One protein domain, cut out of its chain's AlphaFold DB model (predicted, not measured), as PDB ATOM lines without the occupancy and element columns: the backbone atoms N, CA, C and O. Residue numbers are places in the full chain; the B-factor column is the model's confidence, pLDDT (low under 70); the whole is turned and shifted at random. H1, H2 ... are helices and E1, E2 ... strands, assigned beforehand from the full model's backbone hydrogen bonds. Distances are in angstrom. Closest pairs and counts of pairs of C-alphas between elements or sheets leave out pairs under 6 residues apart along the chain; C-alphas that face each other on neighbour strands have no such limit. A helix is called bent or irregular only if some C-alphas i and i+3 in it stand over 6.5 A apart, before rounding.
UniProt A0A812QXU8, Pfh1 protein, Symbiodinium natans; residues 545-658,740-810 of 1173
ATOM      1  N   PHE A 545      -2.509  26.548 -14.782       93.38
ATOM      2  CA  PHE A 545      -1.793  26.752 -13.523       93.38
ATOM      3  C   PHE A 545      -2.342  27.952 -12.743       93.38
ATOM      4  O   PHE A 545      -2.834  28.923 -13.327       93.38
ATOM      5  N   CYS A 546      -2.232  27.920 -11.413       93.31
ATOM      6  CA  CYS A 546      -2.268  29.150 -10.625       93.31
ATOM      7  C   CYS A 546      -0.962  29.938 -10.821       93.31
ATOM      8  O   CYS A 546       0.030  29.416 -11.341       93.31
ATOM      9  N   ARG A 547      -0.945  31.212 -10.421       90.81
ATOM     10  CA  ARG A 547       0.208  32.087 -10.655       90.81
ATOM     11  C   ARG A 547       1.485  31.569  -9.998       90.81
ATOM     12  O   ARG A 547       2.527  31.604 -10.649       90.81
ATOM     13  N   PHE A 548       1.424  31.101  -8.757       91.50
ATOM     14  CA  PHE A 548       2.590  30.570  -8.055       91.50
ATOM     15  C   PHE A 548       3.211  29.382  -8.801       91.50
ATOM     16  O   PHE A 548       4.403  29.400  -9.106       91.50
ATOM     17  N   VAL A 549       2.398  28.389  -9.177       93.00
ATOM     18  CA  VAL A 549       2.875  27.214  -9.924       93.00
ATOM     19  C   VAL A 549       3.386  27.615 -11.304       93.00
ATOM     20  O   VAL A 549       4.434  27.141 -11.734       93.00
ATOM     21  N   TYR A 550       2.714  28.541 -11.989       90.94
ATOM     22  CA  TYR A 550       3.188  29.040 -13.276       90.94
ATOM     23  C   TYR A 550       4.584  29.681 -13.159       90.94
ATOM     24  O   TYR A 550       5.465  29.391 -13.962       90.94
ATOM     25  N   GLN A 551       4.819  30.501 -12.131       88.06
ATOM     26  CA  GLN A 551       6.104  31.172 -11.911       88.06
ATOM     27  C   GLN A 551       7.228  30.202 -11.519       88.06
ATOM     28  O   GLN A 551       8.348  30.349 -11.997       88.06
ATOM     29  N   HIS A 552       6.935  29.210 -10.674       90.62
ATOM     30  CA  HIS A 552       7.947  28.289 -10.144       90.62
ATOM     31  C   HIS A 552       8.173  27.036 -10.992       90.62
ATOM     32  O   HIS A 552       9.249  26.445 -10.920       90.62
ATOM     33  N   TYR A 553       7.189  26.624 -11.791       91.88
ATOM     34  CA  TYR A 553       7.302  25.501 -12.714       91.88
ATOM     35  C   TYR A 553       7.253  25.972 -14.165       91.88
ATOM     36  O   TYR A 553       8.274  25.898 -14.837       91.88
ATOM     37  N   ALA A 554       6.124  26.489 -14.660       87.94
ATOM     38  CA  ALA A 554       5.928  26.708 -16.100       87.94
ATOM     39  C   ALA A 554       6.926  27.698 -16.737       87.94
ATOM     40  O   ALA A 554       7.335  27.484 -17.881       87.94
ATOM     41  N   ALA A 555       7.356  28.717 -15.988       84.56
ATOM     42  CA  ALA A 555       8.348  29.718 -16.391       84.56
ATOM     43  C   ALA A 555       9.805  29.349 -16.036       84.56
ATOM     44  O   ALA A 555      10.724  30.085 -16.385       84.56
ATOM     45  N   SER A 556      10.036  28.226 -15.345       86.25
ATOM     46  CA  SER A 556      11.391  27.765 -14.997       86.25
ATOM     47  C   SER A 556      12.144  27.212 -16.225       86.25
ATOM     48  O   SER A 556      11.510  26.917 -17.242       86.25
ATOM     49  N   PRO A 557      13.472  27.016 -16.175       82.94
ATOM     50  CA  PRO A 557      14.200  26.279 -17.210       82.94
ATOM     51  C   PRO A 557      13.606  24.887 -17.463       82.94
ATOM     52  O   PRO A 557      13.041  24.274 -16.554       82.94
ATOM     53  N   ARG A 558      13.706  24.397 -18.699       82.88
ATOM     54  CA  ARG A 558      13.198  23.081 -19.117       82.88
ATOM     55  C   ARG A 558      14.334  22.083 -19.252       82.88
ATOM     56  O   ARG A 558      15.501  22.469 -19.273       82.88
ATOM     57  N   LEU A 559      13.979  20.810 -19.405       78.62
ATOM     58  CA  LEU A 559      14.933  19.807 -19.863       78.62
ATOM     59  C   LEU A 559      15.368  20.160 -21.295       78.62
ATOM     60  O   LEU A 559      14.519  20.129 -22.193       78.62
ATOM     61  N   PRO A 560      16.650  20.497 -21.526       72.50
ATOM     62  CA  PRO A 560      17.107  20.872 -22.854       72.50
ATOM     63  C   PRO A 560      17.083  19.641 -23.770       72.50
ATOM     64  O   PRO A 560      17.344  18.531 -23.299       72.50
ATOM     65  N   PRO A 561      16.816  19.778 -25.075       67.19
ATOM     66  CA  PRO A 561      16.875  18.644 -25.990       67.19
ATOM     67  C   PRO A 561      18.288  18.036 -26.011       67.19
ATOM     68  O   PRO A 561      19.291  18.752 -26.021       67.19
ATOM     69  N   LEU A 562      18.383  16.703 -26.051       63.75
ATOM     70  CA  LEU A 562      19.662  15.992 -26.150       63.75
ATOM     71  C   LEU A 562      20.231  16.113 -27.570       63.75
ATOM     72  O   LEU A 562      20.082  15.228 -28.412       63.75
ATOM     73  N   VAL A 563      20.901  17.228 -27.852       50.09
ATOM     74  CA  VAL A 563      21.587  17.463 -29.127       50.09
ATOM     75  C   VAL A 563      23.033  16.960 -29.040       50.09
ATOM     76  O   VAL A 563      23.990  17.726 -29.028       50.09
ATOM     77  N   PHE A 564      23.198  15.637 -29.012       38.38
ATOM     78  CA  PHE A 564      24.427  14.984 -29.474       38.38
ATOM     79  C   PHE A 564      24.152  14.454 -30.899       38.38
ATOM     80  O   PHE A 564      23.035  14.032 -31.206       38.38
ATOM     81  N   GLN A 565      25.109  14.606 -31.822       37.84
ATOM     82  CA  GLN A 565      24.914  14.599 -33.290       37.84
ATOM     83  C   GLN A 565      23.857  13.616 -33.875       37.84
ATOM     84  O   GLN A 565      23.822  12.453 -33.480       37.84
ATOM     85  N   LEU A 566      23.055  14.121 -34.843       28.05
ATOM     86  CA  LEU A 566      21.908  13.607 -35.665       28.05
ATOM     87  C   LEU A 566      22.044  12.178 -36.273       28.05
ATOM     88  O   LEU A 566      23.123  11.844 -36.717       28.05
ATOM     89  N   GLN A 567      21.035  11.274 -36.300       28.81
ATOM     90  CA  GLN A 567      19.649  11.399 -36.809       28.81
ATOM     91  C   GLN A 567      18.525  10.621 -36.055       28.81
ATOM     92  O   GLN A 567      18.760   9.561 -35.494       28.81
ATOM     93  N   LYS A 568      17.282  11.131 -36.197       36.41
ATOM     94  CA  LYS A 568      15.954  10.457 -36.130       36.41
ATOM     95  C   LYS A 568      15.434   9.865 -34.789       36.41
ATOM     96  O   LYS A 568      15.119   8.689 -34.744       36.41
ATOM     97  N   ALA A 569      15.051  10.695 -33.813       34.09
ATOM     98  CA  ALA A 569      14.226  10.249 -32.669       34.09
ATOM     99  C   ALA A 569      12.744  10.017 -33.049       34.09
ATOM    100  O   ALA A 569      12.177  10.780 -33.830       34.09
ATOM    101  N   SER A 570      12.131   8.942 -32.552       38.38
ATOM    102  CA  SER A 570      10.684   8.676 -32.626       38.38
ATOM    103  C   SER A 570      10.291   7.711 -31.515       38.38
ATOM    104  O   SER A 570      10.385   6.502 -31.713       38.38
ATOM    105  N   THR A 571       9.863   8.224 -30.360       42.19
ATOM    106  CA  THR A 571       9.269   7.412 -29.281       42.19
ATOM    107  C   THR A 571       8.389   8.265 -28.354       42.19
ATOM    108  O   THR A 571       8.660   8.372 -27.165       42.19
ATOM    109  N   CYS A 572       7.305   8.864 -28.865       36.16
ATOM    110  CA  CYS A 572       6.216   9.327 -27.981       36.16
ATOM    111  C   CYS A 572       5.408   8.139 -27.405       36.16
ATOM    112  O   CYS A 572       4.807   8.258 -26.346       36.16
ATOM    113  N   ALA A 573       5.441   6.973 -28.063       33.81
ATOM    114  CA  ALA A 573       4.614   5.800 -27.758       33.81
ATOM    115  C   ALA A 573       5.169   4.845 -26.670       33.81
ATOM    116  O   ALA A 573       4.740   3.703 -26.587       33.81
ATOM    117  N   ALA A 574       6.146   5.260 -25.854       44.06
ATOM    118  CA  ALA A 574       6.803   4.382 -24.865       44.06
ATOM    119  C   ALA A 574       6.735   4.907 -23.415       44.06
ATOM    120  O   ALA A 574       7.548   4.521 -22.568       44.06
ATOM    121  N   ALA A 575       5.804   5.819 -23.119       51.03
ATOM    122  CA  ALA A 575       5.666   6.405 -21.790       51.03
ATOM    123  C   ALA A 575       5.131   5.368 -20.784       51.03
ATOM    124  O   ALA A 575       3.959   5.024 -20.809       51.03
ATOM    125  N   ARG A 576       5.983   4.905 -19.856       66.44
ATOM    126  CA  ARG A 576       5.623   3.971 -18.761       66.44
ATOM    127  C   ARG A 576       4.554   4.523 -17.802       66.44
ATOM    128  O   ARG A 576       3.980   3.759 -17.033       66.44
ATOM    129  N   PHE A 577       4.337   5.835 -17.799       82.31
ATOM    130  CA  PHE A 577       3.449   6.537 -16.876       82.31
ATOM    131  C   PHE A 577       2.400   7.340 -17.664       82.31
ATOM    132  O   PHE A 577       2.755   7.880 -18.717       82.31
ATOM    133  N   PRO A 578       1.154   7.460 -17.164       87.31
ATOM    134  CA  PRO A 578       0.132   8.330 -17.751       87.31
ATOM    135  C   PRO A 578       0.603   9.786 -17.871       87.31
ATOM    136  O   PRO A 578       1.367  10.263 -17.026       87.31
ATOM    137  N   LEU A 579       0.151  10.499 -18.908       89.75
ATOM    138  CA  LEU A 579       0.508  11.907 -19.103       89.75
ATOM    139  C   LEU A 579      -0.314  12.811 -18.171       89.75
ATOM    140  O   LEU A 579      -1.540  12.723 -18.206       89.75
ATOM    141  N   PRO A 580       0.315  13.707 -17.393       93.94
ATOM    142  CA  PRO A 580      -0.396  14.575 -16.462       93.94
ATOM    143  C   PRO A 580      -1.006  15.801 -17.152       93.94
ATOM    144  O   PRO A 580      -0.378  16.437 -18.005       93.94
ATOM    145  N   VAL A 581      -2.208  16.183 -16.720       93.44
ATOM    146  CA  VAL A 581      -2.897  17.421 -17.097       93.44
ATOM    147  C   VAL A 581      -3.292  18.171 -15.823       93.44
ATOM    148  O   VAL A 581      -4.187  17.762 -15.083       93.44
ATOM    149  N   PHE A 582      -2.601  19.280 -15.561       95.19
ATOM    150  CA  PHE A 582      -2.756  20.036 -14.320       95.19
ATOM    151  C   PHE A 582      -3.931  21.008 -14.383       95.19
ATOM    152  O   PHE A 582      -4.136  21.692 -15.392       95.19
ATOM    153  N   SER A 583      -4.666  21.092 -13.279       93.75
ATOM    154  CA  SER A 583      -5.706  22.082 -13.027       93.75
ATOM    155  C   SER A 583      -5.138  23.252 -12.207       93.75
ATOM    156  O   SER A 583      -4.095  23.125 -11.556       93.75
ATOM    157  N   PRO A 584      -5.814  24.415 -12.173       93.88
ATOM    158  CA  PRO A 584      -5.336  25.560 -11.403       93.88
ATOM    159  C   PRO A 584      -5.356  25.322  -9.882       93.88
ATOM    160  O   PRO A 584      -4.802  26.142  -9.150       93.88
ATOM    161  N   LEU A 585      -5.987  24.242  -9.404       94.25
ATOM    162  CA  LEU A 585      -6.016  23.857  -7.991       94.25
ATOM    163  C   LEU A 585      -4.813  22.993  -7.581       94.25
ATOM    164  O   LEU A 585      -4.587  22.804  -6.386       94.25
ATOM    165  N   ASP A 586      -4.030  22.489  -8.539       94.81
ATOM    166  CA  ASP A 586      -2.836  21.699  -8.244       94.81
ATOM    167  C   ASP A 586      -1.754  22.559  -7.574       94.81
ATOM    168  O   ASP A 586      -1.513  23.710  -7.952       94.81
ATOM    169  N   CYS A 587      -1.125  22.000  -6.538       93.25
ATOM    170  CA  CYS A 587      -0.224  22.704  -5.631       93.25
ATOM    171  C   CYS A 587       1.183  22.114  -5.680       93.25
ATOM    172  O   CYS A 587       1.371  20.937  -5.980       93.25
ATOM    173  N   ILE A 588       2.166  22.969  -5.395       94.38
ATOM    174  CA  ILE A 588       3.531  22.533  -5.117       94.38
ATOM    175  C   ILE A 588       3.614  22.256  -3.621       94.38
ATOM    176  O   ILE A 588       3.543  23.188  -2.820       94.38
ATOM    177  N   ASP A 589       3.809  20.991  -3.279       92.81
ATOM    178  CA  ASP A 589       3.866  20.507  -1.905       92.81
ATOM    179  C   ASP A 589       5.263  19.954  -1.591       92.81
ATOM    180  O   ASP A 589       6.006  19.597  -2.512       92.81
ATOM    181  N   PRO A 590       5.687  19.897  -0.317       94.44
ATOM    182  CA  PRO A 590       6.915  19.204   0.054       94.44
ATOM    183  C   PRO A 590       6.897  17.749  -0.431       94.44
ATOM    184  O   PRO A 590       5.868  17.077  -0.368       94.44
ATOM    185  N   ALA A 591       8.035  17.254  -0.916       93.88
ATOM    186  CA  ALA A 591       8.129  15.862  -1.347       93.88
ATOM    187  C   ALA A 591       8.009  14.899  -0.152       93.88
ATOM    188  O   ALA A 591       8.672  15.076   0.872       93.88
ATOM    189  N   GLU A 592       7.188  13.861  -0.308       93.44
ATOM    190  CA  GLU A 592       6.960  12.819   0.695       93.44
ATOM    191  C   GLU A 592       7.755  11.556   0.341       93.44
ATOM    192  O   GLU A 592       7.744  11.086  -0.800       93.44
ATOM    193  N   GLU A 593       8.448  10.979   1.323       91.31
ATOM    194  CA  GLU A 593       9.178   9.728   1.122       91.31
ATOM    195  C   GLU A 593       8.216   8.578   0.782       91.31
ATOM    196  O   GLU A 593       7.190   8.385   1.431       91.31
ATOM    197  N   GLY A 594       8.542   7.812  -0.262       89.19
ATOM    198  CA  GLY A 594       7.719   6.698  -0.739       89.19
ATOM    199  C   GLY A 594       6.617   7.093  -1.730       89.19
ATOM    200  O   GLY A 594       6.052   6.207  -2.373       89.19
ATOM    201  N   LYS A 595       6.349   8.390  -1.932       91.94
ATOM    202  CA  LYS A 595       5.333   8.885  -2.870       91.94
ATOM    203  C   LYS A 595       5.973   9.703  -3.991       91.94
ATOM    204  O   LYS A 595       6.391  10.841  -3.799       91.94
ATOM    205  N   LEU A 596       6.027   9.124  -5.191       92.75
ATOM    206  CA  LEU A 596       6.586   9.799  -6.363       92.75
ATOM    207  C   LEU A 596       5.510  10.564  -7.146       92.75
ATOM    208  O   LEU A 596       4.624   9.946  -7.749       92.75
ATOM    209  N   ALA A 597       5.644  11.888  -7.170       95.31
ATOM    210  CA  ALA A 597       4.735  12.785  -7.875       95.31
ATOM    211  C   ALA A 597       4.952  12.800  -9.399       95.31
ATOM    212  O   ALA A 597       5.972  12.316  -9.901       95.31
ATOM    213  N   ASP A 598       3.998  13.365 -10.140       96.38
ATOM    214  CA  ASP A 598       4.091  13.548 -11.596       96.38
ATOM    215  C   ASP A 598       5.271  14.435 -12.015       96.38
ATOM    216  O   ASP A 598       6.022  14.122 -12.945       96.38
ATOM    217  N   LEU A 599       5.478  15.528 -11.285       97.06
ATOM    218  CA  LEU A 599       6.654  16.381 -11.386       97.06
ATOM    219  C   LEU A 599       7.321  16.460 -10.014       97.06
ATOM    220  O   LEU A 599       6.664  16.653  -8.992       97.06
ATOM    221  N   THR A 600       8.643  16.311  -9.977       96.81
ATOM    222  CA  THR A 600       9.430  16.364  -8.739       96.81
ATOM    223  C   THR A 600      10.600  17.323  -8.903       96.81
ATOM    224  O   THR A 600      11.337  17.262  -9.887       96.81
ATOM    225  N   TRP A 601      10.792  18.207  -7.930       96.25
ATOM    226  CA  TRP A 601      11.976  19.051  -7.851       96.25
ATOM    227  C   TRP A 601      13.150  18.254  -7.288       96.25
ATOM    228  O   TRP A 601      13.104  17.803  -6.138       96.25
ATOM    229  N   VAL A 602      14.214  18.124  -8.078       95.06
ATOM    230  CA  VAL A 602      15.388  17.311  -7.742       95.06
ATOM    231  C   VAL A 602      16.607  18.194  -7.511       95.06
ATOM    232  O   VAL A 602      16.974  19.027  -8.344       95.06
ATOM    233  N   GLU A 603      17.286  17.950  -6.394       93.38
ATOM    234  CA  GLU A 603      18.544  18.593  -6.030       93.38
ATOM    235  C   GLU A 603      19.561  17.528  -5.598       93.38
ATOM    236  O   GLU A 603      19.496  17.002  -4.485       93.38
ATOM    237  N   LEU A 604      20.497  17.191  -6.497       89.75
ATOM    238  CA  LEU A 604      21.585  16.252  -6.219       89.75
ATOM    239  C   LEU A 604      22.875  17.006  -5.861       89.75
ATOM    240  O   LEU A 604      23.167  18.045  -6.454       89.75
ATOM    241  N   PRO A 605      23.699  16.475  -4.943       80.88
ATOM    242  CA  PRO A 605      25.033  17.009  -4.703       80.88
ATOM    243  C   PRO A 605      25.926  16.805  -5.941       80.88
ATOM    244  O   PRO A 605      26.093  15.679  -6.412       80.88
ATOM    245  N   CYS A 606      26.521  17.878  -6.474       63.09
ATOM    246  CA  CYS A 606      27.411  17.793  -7.639       63.09
ATOM    247  C   CYS A 606      28.749  17.114  -7.295       63.09
ATOM    248  O   CYS A 606      29.599  17.709  -6.627       63.09
ATOM    249  N   ASP A 607      28.991  15.915  -7.830       64.12
ATOM    250  CA  ASP A 607      30.319  15.294  -7.836       64.12
ATOM    251  C   ASP A 607      31.111  15.748  -9.072       64.12
ATOM    252  O   ASP A 607      30.921  15.248 -10.181       64.12
ATOM    253  N   ARG A 608      32.046  16.688  -8.878       58.16
ATOM    254  CA  ARG A 608      32.888  17.250  -9.952       58.16
ATOM    255  C   ARG A 608      33.774  16.215 -10.666       58.16
ATOM    256  O   ARG A 608      34.407  16.560 -11.659       58.16
ATOM    257  N   ARG A 609      33.879  14.976 -10.165       55.38
ATOM    258  CA  ARG A 609      34.720  13.915 -10.753       55.38
ATOM    259  C   ARG A 609      34.035  13.137 -11.873       55.38
ATOM    260  O   ARG A 609      34.716  12.425 -12.610       55.38
ATOM    261  N   LYS A 610      32.713  13.238 -12.006       61.28
ATOM    262  CA  LYS A 610      31.933  12.508 -13.006       61.28
ATOM    263  C   LYS A 610      31.313  13.489 -14.005       61.28
ATOM    264  O   LYS A 610      30.863  14.563 -13.630       61.28
ATOM    265  N   GLY A 611      31.307  13.123 -15.288       64.50
ATOM    266  CA  GLY A 611      30.749  13.982 -16.348       64.50
ATOM    267  C   GLY A 611      29.226  13.870 -16.455       64.50
ATOM    268  O   GLY A 611      28.656  12.882 -15.986       64.50
ATOM    269  N   VAL A 612      28.585  14.823 -17.140       68.19
ATOM    270  CA  VAL A 612      27.113  14.921 -17.269       68.19
ATOM    271  C   VAL A 612      26.477  13.630 -17.794       68.19
ATOM    272  O   VAL A 612      25.465  13.178 -17.267       68.19
ATOM    273  N   LEU A 613      27.122  12.955 -18.752       70.06
ATOM    274  CA  LEU A 613      26.640  11.673 -19.287       70.06
ATOM    275  C   LEU A 613      26.474  10.572 -18.226       70.06
ATOM    276  O   LEU A 613      25.615   9.717 -18.391       70.06
ATOM    277  N   ASP A 614      27.269  10.573 -17.152       73.94
ATOM    278  CA  ASP A 614      27.154   9.557 -16.091       73.94
ATOM    279  C   ASP A 614      26.056   9.891 -15.066       73.94
ATOM    280  O   ASP A 614      25.783   9.077 -14.190       73.94
ATOM    281  N   HIS A 615      25.473  11.093 -15.147       79.56
ATOM    282  CA  HIS A 615      24.433  11.588 -14.238       79.56
ATOM    283  C   HIS A 615      23.051  11.590 -14.879       79.56
ATOM    284  O   HIS A 615      22.068  11.807 -14.173       79.56
ATOM    285  N   LEU A 616      22.957  11.328 -16.188       83.25
ATOM    286  CA  LEU A 616      21.676  11.275 -16.882       83.25
ATOM    287  C   LEU A 616      20.710  10.320 -16.157       83.25
ATOM    288  O   LEU A 616      21.113   9.229 -15.752       83.25
ATOM    289  N   PRO A 617      19.434  10.708 -16.000       86.12
ATOM    290  CA  PRO A 617      18.772  11.849 -16.632       86.12
ATOM    291  C   PRO A 617      18.988  13.207 -15.932       86.12
ATOM    292  O   PRO A 617      18.443  14.200 -16.396       86.12
ATOM    293  N   TYR A 618      19.770  13.285 -14.849       90.19
ATOM    294  CA  TYR A 618      20.016  14.531 -14.119       90.19
ATOM    295  C   TYR A 618      21.037  15.424 -14.836       90.19
ATOM    296  O   TYR A 618      22.185  15.035 -15.050       90.19
ATOM    297  N   VAL A 619      20.620  16.649 -15.152       86.56
ATOM    298  CA  VAL A 619      21.415  17.697 -15.816       86.56
ATOM    299  C   VAL A 619      21.504  18.988 -14.993       86.56
ATOM    300  O   VAL A 619      21.862  20.037 -15.515       86.56
ATOM    301  N   GLY A 620      21.194  18.923 -13.698       88.12
ATOM    302  CA  GLY A 620      21.241  20.059 -12.771       88.12
ATOM    303  C   GLY A 620      19.926  20.268 -12.024       88.12
ATOM    304  O   GLY A 620      18.960  19.523 -12.218       88.12
ATOM    305  N   ARG A 621      19.891  21.212 -11.079       90.94
ATOM    306  CA  ARG A 621      18.736  21.367 -10.176       90.94
ATOM    307  C   ARG A 621      17.516  21.945 -10.898       90.94
ATOM    308  O   ARG A 621      17.620  22.914 -11.650       90.94
ATOM    309  N   GLY A 622      16.347  21.376 -10.622       93.69
ATOM    310  CA  GLY A 622      15.082  21.839 -11.186       93.69
ATOM    311  C   GLY A 622      14.000  20.767 -11.192       93.69
ATOM    312  O   GLY A 622      14.082  19.782 -10.457       93.69
ATOM    313  N   TRP A 623      12.981  20.976 -12.024       95.06
ATOM    314  CA  TRP A 623      11.847  20.067 -12.174       95.06
ATOM    315  C   TRP A 623      12.159  18.914 -13.124       95.06
ATOM    316  O   TRP A 623      12.579  19.134 -14.258       95.06
ATOM    317  N   TYR A 624      11.885  17.693 -12.671       94.94
ATOM    318  CA  TYR A 624      11.992  16.476 -13.464       94.94
ATOM    319  C   TYR A 624      10.657  15.728 -13.477       94.94
ATOM    320  O   TYR A 624       9.964  15.680 -12.456       94.94
ATOM    321  N   PRO A 625      10.287  15.123 -14.614       95.25
ATOM    322  CA  PRO A 625       9.068  14.340 -14.724       95.25
ATOM    323  C   PRO A 625       9.238  12.955 -14.096       95.25
ATOM    324  O   PRO A 625      10.343  12.400 -14.039       95.25
ATOM    325  N   LYS A 626       8.118  12.354 -13.695       94.06
ATOM    326  CA  LYS A 626       8.041  11.038 -13.050       94.06
ATOM    327  C   LYS A 626       8.885   9.938 -13.706       94.06
ATOM    328  O   LYS A 626       9.573   9.237 -12.960       94.06
ATOM    329  N   PRO A 627       8.937   9.784 -15.051       91.06
ATOM    330  CA  PRO A 627       9.805   8.788 -15.678       91.06
ATOM    331  C   PRO A 627      11.288   8.961 -15.323       91.06
ATOM    332  O   PRO A 627      11.970   7.976 -15.037       91.06
ATOM    333  N   ALA A 628      11.781  10.204 -15.306       92.12
ATOM    334  CA  ALA A 628      13.172  10.510 -14.991       92.12
ATOM    335  C   ALA A 628      13.474  10.268 -13.508       92.12
ATOM    336  O   ALA A 628      14.451   9.595 -13.188       92.12
ATOM    337  N   CYS A 629      12.611  10.745 -12.608       94.44
ATOM    338  CA  CYS A 629      12.788  10.571 -11.164       94.44
ATOM    339  C   CYS A 629      12.717   9.100 -10.739       94.44
ATOM    340  O   CYS A 629      13.538   8.654  -9.937       94.44
ATOM    341  N   ALA A 630      11.785   8.332 -11.315       93.25
ATOM    342  CA  ALA A 630      11.675   6.897 -11.072       93.25
ATOM    343  C   ALA A 630      12.973   6.181 -11.460       93.25
ATOM    344  O   ALA A 630      13.521   5.427 -10.659       93.25
ATOM    345  N   TYR A 631      13.517   6.478 -12.645       91.94
ATOM    346  CA  TYR A 631      14.792   5.906 -13.069       91.94
ATOM    347  C   TYR A 631      15.960   6.343 -12.171       91.94
ATOM    348  O   TYR A 631      16.804   5.516 -11.846       91.94
ATOM    349  N   MET A 632      16.015   7.606 -11.728       91.88
ATOM    350  CA  MET A 632      17.070   8.061 -10.810       91.88
ATOM    351  C   MET A 632      17.067   7.283  -9.484       91.88
ATOM    352  O   MET A 632      18.141   6.992  -8.959       91.88
ATOM    353  N   LEU A 633      15.889   6.937  -8.950       90.94
ATOM    354  CA  LEU A 633      15.770   6.074  -7.771       90.94
ATOM    355  C   LEU A 633      16.161   4.623  -8.094       90.94
ATOM    356  O   LEU A 633      16.987   4.049  -7.388       90.94
ATOM    357  N   GLU A 634      15.624   4.049  -9.179       89.88
ATOM    358  CA  GLU A 634      15.905   2.668  -9.619       89.88
ATOM    359  C   GLU A 634      17.404   2.434  -9.883       89.88
ATOM    360  O   GLU A 634      17.952   1.397  -9.515       89.88
ATOM    361  N   ALA A 635      18.084   3.407 -10.492       86.44
ATOM    362  CA  ALA A 635      19.508   3.350 -10.809       86.44
ATOM    363  C   ALA A 635      20.421   3.728  -9.625       86.44
ATOM    364  O   ALA A 635      21.644   3.708  -9.769       86.44
ATOM    365  N   GLY A 636      19.859   4.099  -8.467       87.25
ATOM    366  CA  GLY A 636      20.623   4.523  -7.289       87.25
ATOM    367  C   GLY A 636      21.349   5.866  -7.452       87.25
ATOM    368  O   GLY A 636      22.307   6.138  -6.726       87.25
ATOM    369  N   LEU A 637      20.919   6.705  -8.399       88.44
ATOM    370  CA  LEU A 637      21.461   8.051  -8.632       88.44
ATOM    371  C   LEU A 637      20.927   9.065  -7.610       88.44
ATOM    372  O   LEU A 637      21.634   9.998  -7.229       88.44
ATOM    373  N   ALA A 638      19.684   8.882  -7.158       91.69
ATOM    374  CA  ALA A 638      19.016   9.746  -6.193       91.69
ATOM    375  C   ALA A 638      18.554   8.978  -4.945       91.69
ATOM    376  O   ALA A 638      18.400   7.759  -4.953       91.69
ATOM    377  N   LYS A 639      18.312   9.725  -3.867       93.69
ATOM    378  CA  LYS A 639      17.635   9.282  -2.644       93.69
ATOM    379  C   LYS A 639      16.419  10.178  -2.432       93.69
ATOM    380  O   LYS A 639      16.423  11.309  -2.914       93.69
ATOM    381  N   TRP A 640      15.435   9.730  -1.656       93.56
ATOM    382  CA  TRP A 640      14.242  10.529  -1.341       93.56
ATOM    383  C   TRP A 640      14.569  11.905  -0.751       93.56
ATOM    384  O   TRP A 640      13.937  12.889  -1.111       93.56
ATOM    385  N   SER A 641      15.632  12.020   0.049       93.94
ATOM    386  CA  SER A 641      16.085  13.304   0.606       93.94
ATOM    387  C   SER A 641      16.553  14.327  -0.440       93.94
ATOM    388  O   SER A 641      16.685  15.513  -0.121       93.94
ATOM    389  N   HIS A 642      16.831  13.897  -1.674       94.81
ATOM    390  CA  HIS A 642      17.184  14.770  -2.795       94.81
ATOM    391  C   HIS A 642      15.950  15.341  -3.510       94.81
ATOM    392  O   HIS A 642      16.079  16.276  -4.299       94.81
ATOM    393  N   PHE A 643      14.762  14.794  -3.247       95.75
ATOM    394  CA  PHE A 643      13.499  15.294  -3.777       95.75
ATOM    395  C   PHE A 643      12.942  16.297  -2.773       95.75
ATOM    396  O   PHE A 643      12.796  15.983  -1.595       95.75
ATOM    397  N   LYS A 644      12.731  17.542  -3.206       95.19
ATOM    398  CA  LYS A 644      12.367  18.645  -2.294       95.19
ATOM    399  C   LYS A 644      10.897  19.015  -2.379       95.19
ATOM    400  O   LYS A 644      10.276  19.286  -1.357       95.19
ATOM    401  N   TRP A 645      10.362  19.008  -3.594       96.38
ATOM    402  CA  TRP A 645       9.006  19.446  -3.891       96.38
ATOM    403  C   TRP A 645       8.345  18.497  -4.881       96.38
ATOM    404  O   TRP A 645       9.015  17.943  -5.755       96.38
ATOM    405  N   SER A 646       7.038  18.360  -4.750       95.69
ATOM    406  CA  SER A 646       6.162  17.513  -5.542       95.69
ATOM    407  C   SER A 646       5.052  18.358  -6.152       95.69
ATOM    408  O   SER A 646       4.595  19.329  -5.552       95.69
ATOM    409  N   LEU A 647       4.625  17.988  -7.354       96.00
ATOM    410  CA  LEU A 647       3.492  18.591  -8.040       96.00
ATOM    411  C   LEU A 647       2.748  17.477  -8.791       96.00
ATOM    412  O   LEU A 647       3.273  16.919  -9.754       96.00
ATOM    413  N   ASP A 648       1.543  17.153  -8.315       95.19
ATOM    414  CA  ASP A 648       0.675  16.092  -8.846       95.19
ATOM    415  C   ASP A 648      -0.536  16.675  -9.571       95.19
ATOM    416  O   ASP A 648      -1.176  17.611  -9.071       95.19
ATOM    417  N   ALA A 649      -0.843  16.105 -10.735       94.94
ATOM    418  CA  ALA A 649      -1.916  16.572 -11.595       94.94
ATOM    419  C   ALA A 649      -3.291  16.084 -11.135       94.94
ATOM    420  O   ALA A 649      -3.443  15.000 -10.574       94.94
ATOM    421  N   THR A 650      -4.305  16.893 -11.428       92.50
ATOM    422  CA  THR A 650      -5.715  16.525 -11.245       92.50
ATOM    423  C   THR A 650      -6.168  15.440 -12.226       92.50
ATOM    424  O   THR A 650      -6.970  14.589 -11.855       92.50
ATOM    425  N   ALA A 651      -5.684  15.469 -13.473       90.12
ATOM    426  CA  ALA A 651      -6.109  14.549 -14.525       90.12
ATOM    427  C   ALA A 651      -4.919  13.858 -15.198       90.12
ATOM    428  O   ALA A 651      -3.827  14.425 -15.294       90.12
ATOM    429  N   HIS A 652      -5.160  12.659 -15.730       90.12
ATOM    430  CA  HIS A 652      -4.154  11.854 -16.417       90.12
ATOM    431  C   HIS A 652      -4.712  11.252 -17.700       90.12
ATOM    432  O   HIS A 652      -5.865  10.831 -17.755       90.12
ATOM    433  N   VAL A 653      -3.871  11.188 -18.732       87.44
ATOM    434  CA  VAL A 653      -4.191  10.535 -20.004       87.44
ATOM    435  C   VAL A 653      -3.421   9.230 -20.095       87.44
ATOM    436  O   VAL A 653      -2.184   9.223 -20.092       87.44
ATOM    437  N   ASP A 654      -4.150   8.125 -20.204       82.94
ATOM    438  CA  ASP A 654      -3.550   6.800 -20.293       82.94
ATOM    439  C   ASP A 654      -2.782   6.592 -21.600       82.94
ATOM    440  O   ASP A 654      -3.194   7.020 -22.682       82.94
ATOM    441  N   GLN A 655      -1.694   5.824 -21.502       78.12
ATOM    442  CA  GLN A 655      -0.841   5.461 -22.633       78.12
ATOM    443  C   GLN A 655      -1.641   4.830 -23.784       78.12
ATOM    444  O   GLN A 655      -1.447   5.195 -24.940       78.12
ATOM    445  N   ARG A 656      -2.594   3.943 -23.469       80.25
ATOM    446  CA  ARG A 656      -3.428   3.249 -24.463       80.25
ATOM    447  C   ARG A 656      -4.253   4.213 -25.322       80.25
ATOM    448  O   ARG A 656      -4.459   3.943 -26.504       80.25
ATOM    449  N   CYS A 657      -4.719   5.322 -24.743       82.12
ATOM    450  CA  CYS A 657      -5.468   6.345 -25.475       82.12
ATOM    451  C   CYS A 657      -4.568   7.003 -26.529       82.12
ATOM    452  O   CYS A 657      -4.960   7.183 -27.679       82.12
ATOM    453  N   LEU A 658      -3.329   7.313 -26.142       82.62
ATOM    454  CA  LEU A 658      -2.344   7.950 -27.011       82.62
ATOM    455  C   LEU A 658      -1.861   7.004 -28.111       82.62
ATOM    456  O   LEU A 658      -1.783   7.422 -29.260       82.62
ATOM    457  N   ARG A 740       3.625  22.284 -21.566       90.12
ATOM    458  CA  ARG A 740       4.938  21.962 -21.006       90.12
ATOM    459  C   ARG A 740       4.986  20.623 -20.254       90.12
ATOM    460  O   ARG A 740       5.938  19.901 -20.511       90.12
ATOM    461  N   PRO A 741       4.016  20.234 -19.401       93.06
ATOM    462  CA  PRO A 741       4.072  18.931 -18.732       93.06
ATOM    463  C   PRO A 741       4.221  17.746 -19.680       93.06
ATOM    464  O   PRO A 741       5.019  16.846 -19.436       93.06
ATOM    465  N   ILE A 742       3.497  17.782 -20.800       89.44
ATOM    466  CA  ILE A 742       3.548  16.739 -21.826       89.44
ATOM    467  C   ILE A 742       4.913  16.747 -22.504       89.44
ATOM    468  O   ILE A 742       5.531  15.698 -22.661       89.44
ATOM    469  N   HIS A 743       5.408  17.934 -22.858       87.94
ATOM    470  CA  HIS A 743       6.751  18.089 -23.407       87.94
ATOM    471  C   HIS A 743       7.830  17.555 -22.451       87.94
ATOM    472  O   HIS A 743       8.676  16.770 -22.868       87.94
ATOM    473  N   ASP A 744       7.780  17.930 -21.171       89.50
ATOM    474  CA  ASP A 744       8.740  17.491 -20.159       89.50
ATOM    475  C   ASP A 744       8.675  15.969 -19.981       89.50
ATOM    476  O   ASP A 744       9.723  15.340 -19.909       89.50
ATOM    477  N   TYR A 745       7.489  15.347 -19.999       90.38
ATOM    478  CA  TYR A 745       7.346  13.884 -19.964       90.38
ATOM    479  C   TYR A 745       7.989  13.192 -21.170       90.38
ATOM    480  O   TYR A 745       8.676  12.181 -20.996       90.38
ATOM    481  N   ILE A 746       7.796  13.739 -22.375       83.56
ATOM    482  CA  ILE A 746       8.423  13.233 -23.603       83.56
ATOM    483  C   ILE A 746       9.946  13.337 -23.476       83.56
ATOM    484  O   ILE A 746      10.637  12.327 -23.605       83.56
ATOM    485  N   MET A 747      10.464  14.517 -23.125       83.56
ATOM    486  CA  MET A 747      11.903  14.734 -22.941       83.56
ATOM    487  C   MET A 747      12.473  13.833 -21.845       83.56
ATOM    488  O   MET A 747      13.479  13.164 -22.051       83.56
ATOM    489  N   GLY A 748      11.810  13.728 -20.694       85.88
ATOM    490  CA  GLY A 748      12.223  12.848 -19.604       85.88
ATOM    491  C   GLY A 748      12.345  11.390 -20.038       85.88
ATOM    492  O   GLY A 748      13.305  10.721 -19.658       85.88
ATOM    493  N   ALA A 749      11.424  10.899 -20.873       82.75
ATOM    494  CA  ALA A 749      11.516   9.557 -21.440       82.75
ATOM    495  C   ALA A 749      12.726   9.403 -22.383       82.75
ATOM    496  O   ALA A 749      13.426   8.391 -22.304       82.75
ATOM    497  N   GLU A 750      13.023  10.406 -23.218       78.75
ATOM    498  CA  GLU A 750      14.222  10.411 -24.072       78.75
ATOM    499  C   GLU A 750      15.514  10.381 -23.240       78.75
ATOM    500  O   GLU A 750      16.416   9.582 -23.503       78.75
ATOM    501  N   TYR A 751      15.577  11.193 -22.185       83.19
ATOM    502  CA  TYR A 751      16.694  11.227 -21.243       83.19
ATOM    503  C   TYR A 751      16.909   9.885 -20.542       83.19
ATOM    504  O   TYR A 751      18.046   9.422 -20.422       83.19
ATOM    505  N   VAL A 752      15.829   9.226 -20.115       84.38
ATOM    506  CA  VAL A 752      15.892   7.886 -19.514       84.38
ATOM    507  C   VAL A 752      16.365   6.845 -20.527       84.38
ATOM    508  O   VAL A 752      17.164   5.978 -20.173       84.38
ATOM    509  N   ALA A 753      15.926   6.922 -21.786       78.19
ATOM    510  CA  ALA A 753      16.395   6.017 -22.835       78.19
ATOM    511  C   ALA A 753      17.912   6.148 -23.049       78.19
ATOM    512  O   ALA A 753      18.629   5.145 -23.038       78.19
ATOM    513  N   VAL A 754      18.423   7.378 -23.146       76.88
ATOM    514  CA  VAL A 754      19.865   7.643 -23.282       76.88
ATOM    515  C   VAL A 754      20.642   7.204 -22.035       76.88
ATOM    516  O   VAL A 754      21.708   6.596 -22.163       76.88
ATOM    517  N   ALA A 755      20.104   7.434 -20.835       81.12
ATOM    518  CA  ALA A 755      20.711   6.975 -19.587       81.12
ATOM    519  C   ALA A 755      20.829   5.441 -19.529       81.12
ATOM    520  O   ALA A 755      21.884   4.914 -19.176       81.12
ATOM    521  N   ARG A 756      19.796   4.712 -19.971       81.06
ATOM    522  CA  ARG A 756      19.815   3.242 -20.064       81.06
ATOM    523  C   ARG A 756      20.860   2.732 -21.054       81.06
ATOM    524  O   ARG A 756      21.577   1.789 -20.726       81.06
ATOM    525  N   ILE A 757      21.002   3.370 -22.220       76.56
ATOM    526  CA  ILE A 757      22.078   3.050 -23.175       76.56
ATOM    527  C   ILE A 757      23.442   3.256 -22.510       76.56
ATOM    528  O   ILE A 757      24.305   2.380 -22.553       76.56
ATOM    529  N   ARG A 758      23.638   4.400 -21.844       78.44
ATOM    530  CA  ARG A 758      24.891   4.710 -21.148       78.44
ATOM    531  C   ARG A 758      25.206   3.696 -20.045       78.44
ATOM    532  O   ARG A 758      26.373   3.320 -19.916       78.44
ATOM    533  N   GLN A 759      24.199   3.268 -19.285       80.62
ATOM    534  CA  GLN A 759      24.309   2.257 -18.231       80.62
ATOM    535  C   GLN A 759      24.675   0.883 -18.806       80.62
ATOM    536  O   GLN A 759      25.581   0.233 -18.291       80.62
ATOM    537  N   ALA A 760      24.046   0.467 -19.910       81.62
ATOM    538  CA  ALA A 760      24.394  -0.773 -20.610       81.62
ATOM    539  C   ALA A 760      25.838  -0.758 -21.149       81.62
ATOM    540  O   ALA A 760      26.498  -1.794 -21.216       81.62
ATOM    541  N   LEU A 761      26.352   0.430 -21.477       80.38
ATOM    542  CA  LEU A 761      27.720   0.664 -21.942       80.38
ATOM    543  C   LEU A 761      28.654   1.154 -20.820       80.38
ATOM    544  O   LEU A 761      29.667   1.796 -21.105       80.38
ATOM    545  N   ALA A 762      28.348   0.880 -19.543       81.69
ATOM    546  CA  ALA A 762      29.157   1.319 -18.397       81.69
ATOM    547  C   ALA A 762      30.644   0.937 -18.530       81.69
ATOM    548  O   ALA A 762      31.517   1.742 -18.208       81.69
ATOM    549  N   GLU A 763      30.918  -0.251 -19.077       82.44
ATOM    550  CA  GLU A 763      32.263  -0.801 -19.296       82.44
ATOM    551  C   GLU A 763      33.018  -0.151 -20.467       82.44
ATOM    552  O   GLU A 763      34.230  -0.340 -20.593       82.44
ATOM    553  N   VAL A 764      32.331   0.596 -21.341       79.81
ATOM    554  CA  VAL A 764      32.935   1.227 -22.519       79.81
ATOM    555  C   VAL A 764      33.412   2.644 -22.176       79.81
ATOM    556  O   VAL A 764      32.605   3.499 -21.805       79.81
ATOM    557  N   PRO A 765      34.715   2.952 -22.331       77.38
ATOM    558  CA  PRO A 765      35.225   4.294 -22.074       77.38
ATOM    559  C   PRO A 765      34.589   5.359 -22.978       77.38
ATOM    560  O   PRO A 765      34.509   5.184 -24.194       77.38
ATOM    561  N   LYS A 766      34.254   6.520 -22.395       70.50
ATOM    562  CA  LYS A 766      33.600   7.649 -23.089       70.50
ATOM    563  C   LYS A 766      34.291   8.096 -24.377       70.50
ATOM    564  O   LYS A 766      33.618   8.519 -25.300       70.50
ATOM    565  N   ARG A 767      35.620   7.970 -24.474       71.06
ATOM    566  CA  ARG A 767      36.391   8.356 -25.672       71.06
ATOM    567  C   ARG A 767      35.951   7.643 -26.961       71.06
ATOM    568  O   ARG A 767      36.188   8.174 -28.042       71.06
ATOM    569  N   TYR A 768      35.331   6.466 -26.836       73.38
ATOM    570  CA  TYR A 768      34.818   5.675 -27.958       73.38
ATOM    571  C   TYR A 768      33.349   5.981 -28.289       73.38
ATOM    572  O   TYR A 768      32.881   5.612 -29.361       73.38
ATOM    573  N   LEU A 769      32.626   6.655 -27.388       70.62
ATOM    574  CA  LEU A 769      31.231   7.058 -27.556       70.62
ATOM    575  C   LEU A 769      31.193   8.463 -28.164       70.62
ATOM    576  O   LEU A 769      31.619   9.423 -27.526       70.62
ATOM    577  N   LYS A 770      30.711   8.584 -29.405       67.69
ATOM    578  CA  LYS A 770      30.701   9.860 -30.141       67.69
ATOM    579  C   LYS A 770      29.336  10.526 -30.140       67.69
ATOM    580  O   LYS A 770      29.259  11.736 -29.960       67.69
ATOM    581  N   SER A 771      28.272   9.746 -30.303       66.06
ATOM    582  CA  SER A 771      26.899  10.228 -30.163       66.06
ATOM    583  C   SER A 771      26.001   9.122 -29.624       66.06
ATOM    584  O   SER A 771      26.178   7.949 -29.957       66.06
ATOM    585  N   ILE A 772      25.041   9.503 -28.784       63.22
ATOM    586  CA  ILE A 772      23.991   8.615 -28.286       63.22
ATOM    587  C   ILE A 772      22.649   9.277 -28.571       63.22
ATOM    588  O   ILE A 772      22.445  10.453 -28.270       63.22
ATOM    589  N   LYS A 773      21.732   8.495 -29.135       64.50
ATOM    590  CA  LYS A 773      20.339   8.851 -29.397       64.50
ATOM    591  C   LYS A 773      19.415   7.805 -28.816       64.50
ATOM    592  O   LYS A 773      19.847   6.706 -28.491       64.50
ATOM    593  N   THR A 774      18.129   8.131 -28.766       61.47
ATOM    594  CA  THR A 774      17.067   7.223 -28.315       61.47
ATOM    595  C   THR A 774      17.056   5.879 -29.052       61.47
ATOM    596  O   THR A 774      16.673   4.879 -28.462       61.47
ATOM    597  N   ASP A 775      17.477   5.848 -30.323       58.16
ATOM    598  CA  ASP A 775      17.429   4.678 -31.213       58.16
ATOM    599  C   ASP A 775      18.751   4.406 -31.964       58.16
ATOM    600  O   ASP A 775      18.803   3.521 -32.818       58.16
ATOM    601  N   CYS A 776      19.820   5.168 -31.702       66.50
ATOM    602  CA  CYS A 776      21.076   5.066 -32.453       66.50
ATOM    603  C   CYS A 776      22.306   5.321 -31.572       66.50
ATOM    604  O   CYS A 776      22.314   6.222 -30.730       66.50
ATOM    605  N   LEU A 777      23.356   4.536 -31.804       69.19
ATOM    606  CA  LEU A 777      24.651   4.633 -31.150       69.19
ATOM    607  C   LEU A 777      25.743   4.873 -32.198       69.19
ATOM    608  O   LEU A 777      25.961   4.037 -33.075       69.19
ATOM    609  N   VAL A 778      26.459   5.993 -32.069       69.56
ATOM    610  CA  VAL A 778      27.593   6.332 -32.935       69.56
ATOM    611  C   VAL A 778      28.885   6.171 -32.150       69.56
ATOM    612  O   VAL A 778      29.107   6.856 -31.141       69.56
ATOM    613  N   MET A 779      29.750   5.272 -32.613       71.44
ATOM    614  CA  MET A 779      31.015   4.957 -31.949       71.44
ATOM    615  C   MET A 779      32.202   5.116 -32.893       71.44
ATOM    616  O   MET A 779      32.057   5.162 -34.112       71.44
ATOM    617  N   GLN A 780      33.392   5.226 -32.309       74.56
ATOM    618  CA  GLN A 780      34.640   5.339 -33.054       74.56
ATOM    619  C   GLN A 780      35.695   4.411 -32.449       74.56
ATOM    620  O   GLN A 780      35.912   4.445 -31.236       74.56
ATOM    621  N   ASP A 781      36.377   3.644 -33.304       74.81
ATOM    622  CA  ASP A 781      37.572   2.854 -32.982       74.81
ATOM    623  C   ASP A 781      37.388   1.929 -31.759       74.81
ATOM    624  O   ASP A 781      38.252   1.844 -30.879       74.81
ATOM    625  N   VAL A 782      36.238   1.241 -31.671       76.06
ATOM    626  CA  VAL A 782      35.872   0.416 -30.506       76.06
ATOM    627  C   VAL A 782      36.779  -0.826 -30.409       76.06
ATOM    628  O   VAL A 782      36.718  -1.714 -31.272       76.06
ATOM    629  N   PRO A 783      37.596  -0.965 -29.342       81.06
ATOM    630  CA  PRO A 783      38.486  -2.111 -29.179       81.06
ATOM    631  C   PRO A 783      37.719  -3.431 -29.061       81.06
ATOM    632  O   PRO A 783      36.661  -3.476 -28.432       81.06
ATOM    633  N   LYS A 784      38.304  -4.537 -29.550       81.81
ATOM    634  CA  LYS A 784      37.693  -5.886 -29.505       81.81
ATOM    635  C   LYS A 784      37.152  -6.272 -28.121       81.81
ATOM    636  O   LYS A 784      36.082  -6.858 -28.040       81.81
ATOM    637  N   LYS A 785      37.832  -5.874 -27.037       86.00
ATOM    638  CA  LYS A 785      37.404  -6.143 -25.651       86.00
ATOM    639  C   LYS A 785      36.067  -5.502 -25.242       86.00
ATOM    640  O   LYS A 785      35.456  -5.971 -24.294       86.00
ATOM    641  N   HIS A 786      35.623  -4.444 -25.922       83.81
ATOM    642  CA  HIS A 786      34.379  -3.723 -25.613       83.81
ATOM    643  C   HIS A 786      33.238  -4.033 -26.595       83.81
ATOM    644  O   HIS A 786      32.092  -3.690 -26.315       83.81
ATOM    645  N   ARG A 787      33.521  -4.712 -27.719       80.94
ATOM    646  CA  ARG A 787      32.514  -5.083 -28.731       80.94
ATOM    647  C   ARG A 787      31.380  -5.963 -28.191       80.94
ATOM    648  O   ARG A 787      30.239  -5.638 -28.504       80.94
ATOM    649  N   PRO A 788      31.619  -6.951 -27.301       84.56
ATOM    650  CA  PRO A 788      30.527  -7.755 -26.748       84.56
ATOM    651  C   PRO A 788      29.470  -6.928 -26.002       84.56
ATOM    652  O   PRO A 788      28.295  -7.272 -26.018       84.56
ATOM    653  N   ALA A 789      29.859  -5.823 -25.351       81.31
ATOM    654  CA  ALA A 789      28.909  -4.938 -24.674       81.31
ATOM    655  C   ALA A 789      28.007  -4.186 -25.666       81.31
ATOM    656  O   ALA A 789      26.816  -4.020 -25.412       81.31
ATOM    657  N   VAL A 790      28.565  -3.778 -26.809       80.38
ATOM    658  CA  VAL A 790      27.827  -3.126 -27.899       80.38
ATOM    659  C   VAL A 790      26.906  -4.129 -28.599       80.38
ATOM    660  O   VAL A 790      25.735  -3.840 -28.809       80.38
ATOM    661  N   GLU A 791      27.393  -5.337 -28.885       81.81
ATOM    662  CA  GLU A 791      26.613  -6.411 -29.515       81.81
ATOM    663  C   GLU A 791      25.409  -6.828 -28.660       81.81
ATOM    664  O   GLU A 791      24.307  -6.952 -29.189       81.81
ATOM    665  N   ARG A 792      25.575  -6.952 -27.332       82.94
ATOM    666  CA  ARG A 792      24.457  -7.220 -26.406       82.94
ATOM    667  C   ARG A 792      23.366  -6.153 -26.479       82.94
ATOM    668  O   ARG A 792      22.187  -6.485 -26.408       82.94
ATOM    669  N   LEU A 793      23.750  -4.883 -26.610       79.69
ATOM    670  CA  LEU A 793      22.796  -3.784 -26.747       79.69
ATOM    671  C   LEU A 793      22.051  -3.862 -28.090       79.69
ATOM    672  O   LEU A 793      20.837  -3.689 -28.122       79.69
ATOM    673  N   LEU A 794      22.751  -4.164 -29.188       77.25
ATOM    674  CA  LEU A 794      22.164  -4.259 -30.534       77.25
ATOM    675  C   LEU A 794      21.257  -5.482 -30.729       77.25
ATOM    676  O   LEU A 794      20.387  -5.458 -31.595       77.25
ATOM    677  N   GLN A 795      21.427  -6.527 -29.918       79.50
ATOM    678  CA  GLN A 795      20.553  -7.706 -29.895       79.50
ATOM    679  C   GLN A 795      19.210  -7.462 -29.188       79.50
ATOM    680  O   GLN A 795      18.353  -8.344 -29.180       79.50
ATOM    681  N   MET A 796      19.001  -6.288 -28.582       76.12
ATOM    682  CA  MET A 796      17.706  -5.941 -28.002       76.12
ATOM    683  C   MET A 796      16.674  -5.701 -29.109       76.12
ATOM    684  O   MET A 796      16.874  -4.848 -29.977       76.12
ATOM    685  N   SER A 797      15.537  -6.392 -29.022       69.69
ATOM    686  CA  SER A 797      14.411  -6.247 -29.951       69.69
ATOM    687  C   SER A 797      13.170  -5.675 -29.268       69.69
ATOM    688  O   SER A 797      12.926  -5.890 -28.078       69.69
ATOM    689  N   ARG A 798      12.377  -4.923 -30.035       64.75
ATOM    690  CA  ARG A 798      11.030  -4.480 -29.661       64.75
ATOM    691  C   ARG A 798      10.074  -5.680 -29.644       64.75
ATOM    692  O   ARG A 798      10.414  -6.770 -30.098       64.75
ATOM    693  N   ARG A 799       8.852  -5.479 -29.131       53.12
ATOM    694  CA  ARG A 799       7.812  -6.530 -29.070       53.12
ATOM    695  C   ARG A 799       7.437  -7.097 -30.447       53.12
ATOM    696  O   ARG A 799       6.994  -8.233 -30.520       53.12
ATOM    697  N   ASP A 800       7.636  -6.317 -31.504       49.84
ATOM    698  CA  ASP A 800       7.398  -6.684 -32.905       49.84
ATOM    699  C   ASP A 800       8.613  -7.355 -33.587       49.84
ATOM    700  O   ASP A 800       8.570  -7.655 -34.776       49.84
ATOM    701  N   GLY A 801       9.707  -7.592 -32.851       54.00
ATOM    702  CA  GLY A 801      10.925  -8.226 -33.360       54.00
ATOM    703  C   GLY A 801      11.923  -7.278 -34.033       54.00
ATOM    704  O   GLY A 801      13.038  -7.706 -34.338       54.00
ATOM    705  N   THR A 802      11.593  -5.998 -34.221       62.41
ATOM    706  CA  THR A 802      12.519  -5.016 -34.811       62.41
ATOM    707  C   THR A 802      13.638  -4.619 -33.834       62.41
ATOM    708  O   THR A 802      13.408  -4.578 -32.620       62.41
ATOM    709  N   PRO A 803      14.863  -4.321 -34.310       60.16
ATOM    710  CA  PRO A 803      15.966  -3.923 -33.435       60.16
ATOM    711  C   PRO A 803      15.665  -2.596 -32.726       60.16
ATOM    712  O   PRO A 803      15.198  -1.630 -33.335       60.16
ATOM    713  N   VAL A 804      15.949  -2.534 -31.422       61.81
ATOM    714  CA  VAL A 804      15.731  -1.326 -30.606       61.81
ATOM    715  C   VAL A 804      16.735  -0.227 -30.966       61.81
ATOM    716  O   VAL A 804      16.367   0.949 -30.964       61.81
ATOM    717  N   TYR A 805      17.973  -0.602 -31.308       68.19
ATOM    718  CA  TYR A 805      19.082   0.323 -31.544       68.19
ATOM    719  C   TYR A 805      19.790   0.059 -32.877       68.19
ATOM    720  O   TYR A 805      19.979  -1.086 -33.284       68.19
ATOM    721  N   ARG A 806      20.232   1.137 -33.534       66.69
ATOM    722  CA  ARG A 806      21.098   1.118 -34.724       66.69
ATOM    723  C   ARG A 806      22.543   1.473 -34.351       66.69
ATOM    724  O   ARG A 806      22.761   2.227 -33.403       66.69
ATOM    725  N   TYR A 807      23.517   0.945 -35.094       69.75
ATOM    726  CA  TYR A 807      24.953   1.190 -34.892       69.75
ATOM    727  C   TYR A 807      25.581   1.836 -36.126       69.75
ATOM    728  O   TYR A 807      25.426   1.321 -37.233       69.75
ATOM    729  N   GLU A 808      26.311   2.933 -35.924       69.44
ATOM    730  CA  GLU A 808      27.084   3.619 -36.964       69.44
ATOM    731  C   GLU A 808      28.532   3.834 -36.488       69.44
ATOM    732  O   GLU A 808      28.775   4.371 -35.402       69.44
ATOM    733  N   GLU A 809      29.509   3.426 -37.301       63.62
ATOM    734  CA  GLU A 809      30.938   3.644 -37.045       63.62
ATOM    735  C   GLU A 809      31.455   4.752 -37.968       63.62
ATOM    736  O   GLU A 809      31.304   4.672 -39.187       63.62
ATOM    737  N   VAL A 810      32.024   5.815 -37.390       64.69
ATOM    738  CA  VAL A 810      32.382   7.041 -38.131       64.69
ATOM    739  C   VAL A 810      33.860   7.402 -37.997       64.69
ATOM    740  O   VAL A 810      34.464   7.256 -36.934       64.69
TER     741      VAL A 810
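This is residues 545 to 658 and 740 to 810 of the 1173 residues of the protein "Pfh1 protein" of Symbiodinium natans (UniProt A0A812QXU8). Look for two lobes joined by one long helix, H4: the larger lobe is a strongly twisted four-stranded sheet, E2 E5 E3 E4, with H1 over one face and H2 over the other, and the smaller is a three-stranded sheet, E7 E8 E9, with H5 at its side. H4 runs beside H2 in the larger lobe, where the small strand pair E1 and E6 with H3 also lies, and it reaches the smaller lobe with its later residues. The printed part has 185 residues, under half of them in named elements, which follow the chain as H1 E1 E2 E3 E4 H2 E5 E6 H3 H4 E7 E8 H5 E9; the class is mixed, helices and strands. The four-stranded sheet and the pair E1 and E6 are antiparallel, and E7 E8 E9 is mixed. The whole is compact, with a radius of gyration of the C-alphas of 17.6 A, and spans 56 by 41 by 28 A.

Begin with the largest sheet: E2 is residues 588 to 590, E5 is 643 to 647 and 11.4 A long, E3 is 599 to 602, and E4 is 622 to 625 and 10.2 A long. Before it find C-alpha 547 at (0.208, 32.087, -10.655), where H1 begins, running to residue 554. H2 is residues 626 to 634, 12.0 A long. E1, residues 579 to 581, E6, 651 to 653, and H3, 655 to 658, are short. Find C-alpha 740 at (4.938, 21.962, -21.006); from there H4 runs 29.9 A to C-alpha 760 at (24.394, -0.773, -20.610). E7 is residues 769 to 772, E8 is 776 to 779, H5 is 784 to 794 and 15.6 A long, and E9, 806 to 809, ends at (30.938, 3.644, -37.045).

In the largest sheet, look at N 589 and O 646, 2.9 A, between E2 and E5; at N 601 and O 645, 2.8 A, between E5 and E3; and at N 600 and O 624, 2.9 A, in the hairpin E3 and E4. H1 is on this sheet at a height of 8.8 A, only just over E2, with 3 of its C-alphas, and across the strands, at 89 degrees to E2 on the local plane. H2 is on the opposite face, at a height of 9.8 A, over E3 and slantwise to it at 35 degrees on the local plane. E4, H2 and E5 form a split strand-helix-strand unit, two strands running the same way with E3 between them, its crossover right-handed. H4 only grazes this sheet, with residues 741 to 749. With residues 745 to 752 alone H4 touches H2, the same way at a shallow tilt of 29 degrees; the closest C-alphas are those of Ala 628 and Gly 748, 5.3 A apart. E1 and E6 are antiparallel, with N 581 and O 651 at 2.8 A; the closest C-alphas of E1 and H4, Leu 579 and Ile 742, are 6.3 A apart. H3 touches no helix. Farther on, H4 only grazes the sheet E7 E8 E9, with residues 753 to 758, and H5 only grazes it, with 790 to 794. There N 770 and O 778 are 2.9 A apart in the hairpin E7 and E8, and N 777 and O 806 are 2.9 A apart between the parallel E8 and E9. E8, H5 and E9 form a strand-helix-strand unit, two parallel neighbours with a helix between along the chain, its crossover right-handed. H4 and H5 only just touch, with 3 pairs of C-alphas within 8 A, opposite ways at a steep tilt of 38 degrees; the closest are Ala 760 and Leu 793, 7.0 A. H5 is irregular, C-alphas 785 and 788 being 7.1 A apart. Every O i to N i+4 pair is within hydrogen-bond range in H1, H2 and H4, but 4 of 7 are in H5, and H3 is too short for such a pair.

The two C-alphas farthest apart are those of Leu 585 and Lys 784, 57.1 A. Residues 659 to 739 are not printed, and C-alphas 658 and 740 stand 16.9 A apart across the cut. The links H1 to E1, E3 to E4 and H5 to E9 are long. The mean pLDDT of the printed part is 79.4; look for values under 70 at residues 561 to 576, 606 to 612, 770 to 778 and 797 to 810.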